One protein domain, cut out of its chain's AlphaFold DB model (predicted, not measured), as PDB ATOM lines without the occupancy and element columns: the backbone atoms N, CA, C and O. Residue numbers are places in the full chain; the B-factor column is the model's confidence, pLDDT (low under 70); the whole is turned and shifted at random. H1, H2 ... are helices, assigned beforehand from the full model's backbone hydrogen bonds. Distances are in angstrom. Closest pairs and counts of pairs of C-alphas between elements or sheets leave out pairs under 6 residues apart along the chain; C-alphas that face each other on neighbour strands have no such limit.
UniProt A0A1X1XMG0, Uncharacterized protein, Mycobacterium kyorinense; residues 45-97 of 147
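What this domain is: This is residues 45 to 97 of the 147 residues of an uncharacterized protein of Mycobacterium kyorinense (UniProt A0A1X1XMG0). What is the main picture? One long helix, H1, makes the longest axis; residues 45 to 52 form a hook before it, and after it a loop folds back to the short helix H2, which packs on residues 67 to 71 of H1. What is printed? There are 53 residues with two named helices, H1 then H2, and no named strand: all helix. Is it compact? It is loose, with a radius of gyration of the C-alphas of 14.1 A and spans of 40 by 20 by 14 A.

Where its parts are: Where is H1? Residues 53 to 76, 34.7 A long, begin at C-alpha 53 (24.101, -13.304, 11.195). Where is H2? Residues 89 to 97 end at C-alpha 97 (35.707, 14.616, 29.653), 13.7 A from C-alpha 89.

How they stand to each other: Do they touch? H1 touches H2 with residues 67 to 71 alone; the closest C-alphas, of Tyr 67 and Ala 90, are 7.2 A apart. How do they run? They run the same way at a steep tilt of 45 degrees. Are the backbones within hydrogen-bond range? Every O i to N i+4 pair is in H1, 3 of 5 in H2.

The domain as a whole: How large is it? The two farthest C-alphas, of Arg 45 and Gly 77, are 41.0 A apart. Is it continuous? The printed part has no cut; the link of 12 residues is long. Where is confidence low? Residues 79 to 97 have pLDDT under 70.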
ATOM      1  N   ARG A  45      21.658 -13.856   5.639       97.38
ATOM      2  CA  ARG A  45      22.237 -12.525   5.423       97.38
ATOM      3  C   ARG A  45      21.538 -11.509   6.314       97.38
ATOM      4  O   ARG A  45      20.312 -11.496   6.386       97.38
ATOM      5  N   VAL A  46      22.312 -10.623   6.935       93.75
ATOM      6  CA  VAL A  46      21.742  -9.479   7.649       93.75
ATOM      7  C   VAL A  46      21.321  -8.418   6.619       93.75
ATOM      8  O   VAL A  46      22.140  -8.055   5.769       93.75
ATOM      9  N   PRO A  47      20.073  -7.910   6.651       93.81
ATOM     10  CA  PRO A  47      19.612  -6.894   5.709       93.81
ATOM     11  C   PRO A  47      20.541  -5.676   5.658       93.81
ATOM     12  O   PRO A  47      20.903  -5.111   6.687       93.81
ATOM     13  N   GLY A  48      20.947  -5.284   4.448       95.38
ATOM     14  CA  GLY A  48      21.860  -4.157   4.231       95.38
ATOM     15  C   GLY A  48      23.338  -4.442   4.532       95.38
ATOM     16  O   GLY A  48      24.175  -3.579   4.280       95.38
ATOM     17  N   LEU A  49      23.690  -5.641   5.010       94.44
ATOM     18  CA  LEU A  49      25.074  -6.050   5.237       94.44
ATOM     19  C   LEU A  49      25.494  -7.180   4.299       94.44
ATOM     20  O   LEU A  49      24.725  -8.056   3.905       94.44
ATOM     21  N   ARG A  50      26.789  -7.195   3.984       96.56
ATOM     22  CA  ARG A  50      27.422  -8.297   3.250       96.56
ATOM     23  C   ARG A  50      27.776  -9.494   4.134       96.56
ATOM     24  O   ARG A  50      28.523 -10.352   3.675       96.56
ATOM     25  N   TRP A  51      27.322  -9.514   5.379       95.88
ATOM     26  CA  TRP A  51      27.662 -10.527   6.369       95.88
ATOM     27  C   TRP A  51      26.445 -11.368   6.726       95.88
ATOM     28  O   TRP A  51      25.298 -10.915   6.645       95.88
ATOM     29  N   THR A  52      26.699 -12.612   7.102       97.62
ATOM     30  CA  THR A  52      25.703 -13.471   7.735       97.62
ATOM     31  C   THR A  52      25.452 -13.030   9.177       97.62
ATOM     32  O   THR A  52      26.222 -12.252   9.754       97.62
ATOM     33  N   ALA A  53      24.373 -13.522   9.780       95.31
ATOM     34  CA  ALA A  53      24.101 -13.304  11.195       95.31
ATOM     35  C   ALA A  53      25.266 -13.799  12.073       95.31
ATOM     36  O   ALA A  53      25.708 -13.072  12.961       95.31
ATOM     37  N   ALA A  54      25.829 -14.974  11.771       94.19
ATOM     38  CA  ALA A  54      26.984 -15.516  12.487       94.19
ATOM     39  C   ALA A  54      28.244 -14.653  12.337       94.19
ATOM     40  O   ALA A  54      28.913 -14.372  13.329       94.19
ATOM     41  N   GLU A  55      28.560 -14.203  11.120       96.12
ATOM     42  CA  GLU A  55      29.703 -13.310  10.879       96.12
ATOM     43  C   GLU A  55      29.536 -11.983  11.625       96.12
ATOM     44  O   GLU A  55      30.473 -11.497  12.257       96.12
ATOM     45  N   THR A  56      28.326 -11.422  11.611       96.12
ATOM     46  CA  THR A  56      28.016 -10.180  12.329       96.12
ATOM     47  C   THR A  56      28.184 -10.365  13.837       96.12
ATOM     48  O   THR A  56      28.827  -9.540  14.484       96.12
ATOM     49  N   ALA A  57      27.679 -11.467  14.399       92.62
ATOM     50  CA  ALA A  57      27.851 -11.782  15.813       92.62
ATOM     51  C   ALA A  57      29.333 -11.951  16.186       92.62
ATOM     52  O   ALA A  57      29.781 -11.409  17.196       92.62
ATOM     53  N   ALA A  58      30.110 -12.653  15.355       92.25
ATOM     54  CA  ALA A  58      31.542 -12.838  15.569       92.25
ATOM     55  C   ALA A  58      32.296 -11.500  15.577       92.25
ATOM     56  O   ALA A  58      33.142 -11.282  16.446       92.25
ATOM     57  N   HIS A  59      31.952 -10.584  14.668       91.44
ATOM     58  CA  HIS A  59      32.517  -9.237  14.647       91.44
ATOM     59  C   HIS A  59      32.167  -8.442  15.907       91.44
ATOM     60  O   HIS A  59      33.064  -7.896  16.540       91.44
ATOM     61  N   VAL A  60      30.901  -8.451  16.333       92.12
ATOM     62  CA  VAL A  60      30.478  -7.761  17.563       92.12
ATOM     63  C   VAL A  60      31.226  -8.295  18.788       92.12
ATOM     64  O   VAL A  60      31.700  -7.514  19.611       92.12
ATOM     65  N   VAL A  61      31.369  -9.617  18.916       90.75
ATOM     66  CA  VAL A  61      32.123 -10.228  20.025       90.75
ATOM     67  C   VAL A  61      33.606  -9.853  19.960       90.75
ATOM     68  O   VAL A  61      34.201  -9.558  20.997       90.75
ATOM     69  N   GLY A  62      34.192  -9.831  18.760       89.19
ATOM     70  CA  GLY A  62      35.562  -9.368  18.534       89.19
ATOM     71  C   GLY A  62      35.771  -7.929  19.004       89.19
ATOM     72  O   GLY A  62      36.640  -7.680  19.838       89.19
ATOM     73  N   ASP A  63      34.912  -7.009  18.564       87.88
ATOM     74  CA  ASP A  63      34.982  -5.590  18.924       87.88
ATOM     75  C   ASP A  63      34.822  -5.375  20.438       87.88
ATOM     76  O   ASP A  63      35.546  -4.586  21.049       87.88
ATOM     77  N   MET A  64      33.905  -6.110  21.079       87.38
ATOM     78  CA  MET A  64      33.692  -6.024  22.528       87.38
ATOM     79  C   MET A  64      34.889  -6.550  23.320       87.38
ATOM     80  O   MET A  64      35.237  -5.981  24.357       87.38
ATOM     81  N   ARG A  65      35.546  -7.608  22.834       87.75
ATOM     82  CA  ARG A  65      36.782  -8.114  23.434       87.75
ATOM     83  C   ARG A  65      37.903  -7.086  23.325       87.75
ATOM     84  O   ARG A  65      38.533  -6.786  24.335       87.75
ATOM     85  N   GLU A  66      38.133  -6.530  22.137       85.56
ATOM     86  CA  GLU A  66      39.160  -5.502  21.931       85.56
ATOM     87  C   GLU A  66      38.902  -4.273  22.813       85.56
ATOM     88  O   GLU A  66      39.821  -3.751  23.450       85.56
ATOM     89  N   TYR A  67      37.639  -3.850  22.925       82.81
ATOM     90  CA  TYR A  67      37.234  -2.770  23.818       82.81
ATOM     91  C   TYR A  67      37.519  -3.091  25.292       82.81
ATOM     92  O   TYR A  67      38.094  -2.263  26.001       82.81
ATOM     93  N   ALA A  68      37.149  -4.285  25.762       85.44
ATOM     94  CA  ALA A  68      37.381  -4.708  27.142       85.44
ATOM     95  C   ALA A  68      38.879  -4.809  27.474       85.44
ATOM     96  O   ALA A  68      39.303  -4.396  28.556       85.44
ATOM     97  N   GLU A  69      39.695  -5.309  26.541       84.75
ATOM     98  CA  GLU A  69      41.152  -5.348  26.677       84.75
ATOM     99  C   GLU A  69      41.739  -3.932  26.772       84.75
ATOM    100  O   GLU A  69      42.516  -3.655  27.686       84.75
ATOM    101  N   ALA A  70      41.331  -3.016  25.887       80.56
ATOM    102  CA  ALA A  70      41.778  -1.624  25.917       80.56
ATOM    103  C   ALA A  70      41.394  -0.924  27.231       80.56
ATOM    104  O   ALA A  70      42.238  -0.286  27.861       80.56
ATOM    105  N   LEU A  71      40.148  -1.101  27.684       82.50
ATOM    106  CA  LEU A  71      39.666  -0.544  28.948       82.50
ATOM    107  C   LEU A  71      40.443  -1.101  30.146       82.50
ATOM    108  O   LEU A  71      40.821  -0.351  31.042       82.50
ATOM    109  N   THR A  72      40.718  -2.406  30.157       84.31
ATOM    110  CA  THR A  72      41.479  -3.046  31.239       84.31
ATOM    111  C   THR A  72      42.893  -2.486  31.325       84.31
ATOM    112  O   THR A  72      43.357  -2.181  32.422       84.31
ATOM    113  N   ARG A  73      43.574  -2.317  30.186       81.19
ATOM    114  CA  ARG A  73      44.916  -1.719  30.158       81.19
ATOM    115  C   ARG A  73      44.892  -0.260  30.619       81.19
ATOM    116  O   ARG A  73      45.738   0.133  31.412       81.19
ATOM    117  N   GLN A  74      43.887   0.519  30.203       80.44
ATOM    118  CA  GLN A  74      43.709   1.897  30.676       80.44
ATOM    119  C   GLN A  74      43.534   1.957  32.203       80.44
ATOM    120  O   GLN A  74      44.170   2.776  32.858       80.44
ATOM    121  N   LEU A  75      42.714   1.075  32.787       79.75
ATOM    122  CA  LEU A  75      42.489   1.022  34.239       79.75
ATOM    123  C   LEU A  75      43.728   0.589  35.035       79.75
ATOM    124  O   LEU A  75      43.853   0.948  36.203       79.75
ATOM    125  N   ARG A  76      44.638  -0.171  34.418       84.38
ATOM    126  CA  ARG A  76      45.930  -0.550  35.013       84.38
ATOM    127  C   ARG A  76      46.998   0.536  34.886       84.38
ATOM    128  O   ARG A  76      48.032   0.422  35.531       84.38
ATOM    129  N   GLY A  77      46.747   1.580  34.093       83.44
ATOM    130  CA  GLY A  77      47.746   2.600  33.772       83.44
ATOM    131  C   GLY A  77      48.775   2.143  32.734       83.44
ATOM    132  O   GLY A  77      49.793   2.799  32.566       83.44
ATOM    133  N   ASP A  78      48.511   1.046  32.017       76.62
ATOM    134  CA  ASP A  78      49.431   0.469  31.024       76.62
ATOM    135  C   ASP A  78      49.427   1.240  29.685       76.62
ATOM    136  O   ASP A  78      50.141   0.875  28.750       76.62
ATOM    137  N   VAL A  79      48.570   2.260  29.539       64.94
ATOM    138  CA  VAL A  79      48.375   3.008  28.288       64.94
ATOM    139  C   VAL A  79      48.137   4.486  28.583       64.94
ATOM    140  O   VAL A  79      47.159   4.830  29.250       64.94
ATOM    141  N   ASP A  80      48.970   5.360  28.017       62.56
ATOM    142  CA  ASP A  80      48.668   6.791  27.928       62.56
ATOM    143  C   ASP A  80      47.463   7.010  26.999       62.56
ATOM    144  O   ASP A  80      47.321   6.348  25.967       62.56
ATOM    145  N   GLY A  81      46.577   7.952  27.348       58.09
ATOM    146  CA  GLY A  81      45.302   8.190  26.647       58.09
ATOM    147  C   GLY A  81      45.416   8.452  25.135       58.09
ATOM    148  O   GLY A  81      44.434   8.282  24.407       58.09
ATOM    149  N   ASP A  82      46.612   8.792  24.651       59.97
ATOM    150  CA  ASP A  82      46.918   9.034  23.240       59.97
ATOM    151  C   ASP A  82      47.129   7.759  22.408       59.97
ATOM    152  O   ASP A  82      46.961   7.797  21.186       59.97
ATOM    153  N   ALA A  83      47.408   6.607  23.032       58.09
ATOM    154  CA  ALA A  83      47.655   5.355  22.308       58.09
ATOM    155  C   ALA A  83      46.368   4.586  21.938       58.09
ATOM    156  O   ALA A  83      46.428   3.491  21.373       58.09
ATOM    157  N   ILE A  84      45.186   5.148  22.222       55.62
ATOM    158  CA  ILE A  84      43.912   4.558  21.804       55.62
ATOM    159  C   ILE A  84      43.757   4.715  20.274       55.62
ATOM    160  O   ILE A  84      43.759   5.854  19.771       55.62
ATOM    161  N   PRO A  85      43.567   3.606  19.523       58.62
ATOM    162  CA  PRO A  85      43.419   3.634  18.071       58.62
ATOM    163  C   PRO A  85      42.353   4.631  17.607       58.62
ATOM    164  O   PRO A  85      41.276   4.748  18.205       58.62
ATOM    165  N   ALA A  86      42.644   5.361  16.526       54.31
ATOM    166  CA  ALA A  86      41.672   6.254  15.903       54.31
ATOM    167  C   ALA A  86      40.423   5.457  15.480       54.31
ATOM    168  O   ALA A  86      40.539   4.441  14.802       54.31
ATOM    169  N   GLY A  87      39.241   5.906  15.916       53.34
ATOM    170  CA  GLY A  87      37.964   5.226  15.664       53.34
ATOM    171  C   GLY A  87      37.491   4.278  16.773       53.34
ATOM    172  O   GLY A  87      36.365   3.799  16.703       53.34
ATOM    173  N   SER A  88      38.288   4.038  17.825       49.94
ATOM    174  CA  SER A  88      37.827   3.252  18.976       49.94
ATOM    175  C   SER A  88      36.744   4.006  19.774       49.94
ATOM    176  O   SER A  88      36.940   5.189  20.082       49.94
ATOM    177  N   PRO A  89      35.655   3.341  20.212       53.00
ATOM    178  CA  PRO A  89      34.657   3.928  21.112       53.00
ATOM    179  C   PRO A  89      35.263   4.496  22.405       53.00
ATOM    180  O   PRO A  89      34.736   5.448  22.979       53.00
ATOM    181  N   ALA A  90      36.406   3.960  22.849       44.25
ATOM    182  CA  ALA A  90      37.131   4.457  24.016       44.25
ATOM    183  C   ALA A  90      37.665   5.893  23.821       44.25
ATOM    184  O   ALA A  90      37.667   6.680  24.766       44.25
ATOM    185  N   LYS A  91      38.016   6.277  22.585       52.47
ATOM    186  CA  LYS A  91      38.502   7.625  22.237       52.47
ATOM    187  C   LYS A  91      37.388   8.680  22.250       52.47
ATOM    188  O   LYS A  91      37.651   9.863  22.441       52.47
ATOM    189  N   LEU A  92      36.133   8.262  22.066       49.09
ATOM    190  CA  LEU A  92      34.976   9.158  22.161       49.09
ATOM    191  C   LEU A  92      34.705   9.567  23.613       49.09
ATOM    192  O   LEU A  92      34.383  10.724  23.860       49.09
ATOM    193  N   ARG A  93      34.913   8.660  24.578       51.09
ATOM    194  CA  ARG A  93      34.735   8.963  26.007       51.09
ATOM    195  C   ARG A  93      35.790   9.920  26.553       51.09
ATOM    196  O   ARG A  93      35.437  10.805  27.321       51.09
ATOM    197  N   THR A  94      37.049   9.796  26.137       47.41
ATOM    198  CA  THR A  94      38.116  10.705  26.596       47.41
ATOM    199  C   THR A  94      37.963  12.124  26.043       47.41
ATOM    200  O   THR A  94      38.339  13.084  26.713       47.41
ATOM    201  N   ARG A  95      37.345  12.295  24.865       45.94
ATOM    202  CA  ARG A  95      37.066  13.620  24.284       45.94
ATOM    203  C   ARG A  95      35.952  14.373  25.023       45.94
ATOM    204  O   ARG A  95      36.010  15.596  25.121       45.94
ATOM    205  N   SER A  96      34.959  13.657  25.558       41.41
ATOM    206  CA  SER A  96      33.839  14.244  26.308       41.41
ATOM    207  C   SER A  96      34.258  14.796  27.672       41.41
ATOM    208  O   SER A  96      33.734  15.821  28.102       41.41
ATOM    209  N   THR A  97      35.229  14.165  28.337       42.72
ATOM    210  CA  THR A  97      35.707  14.616  29.653       42.72
ATOM    211  C   THR A  97      36.462  15.944  29.562       42.72
ATOM    212  O   THR A  97      36.310  16.792  30.436       42.72
TER     213      THR A  97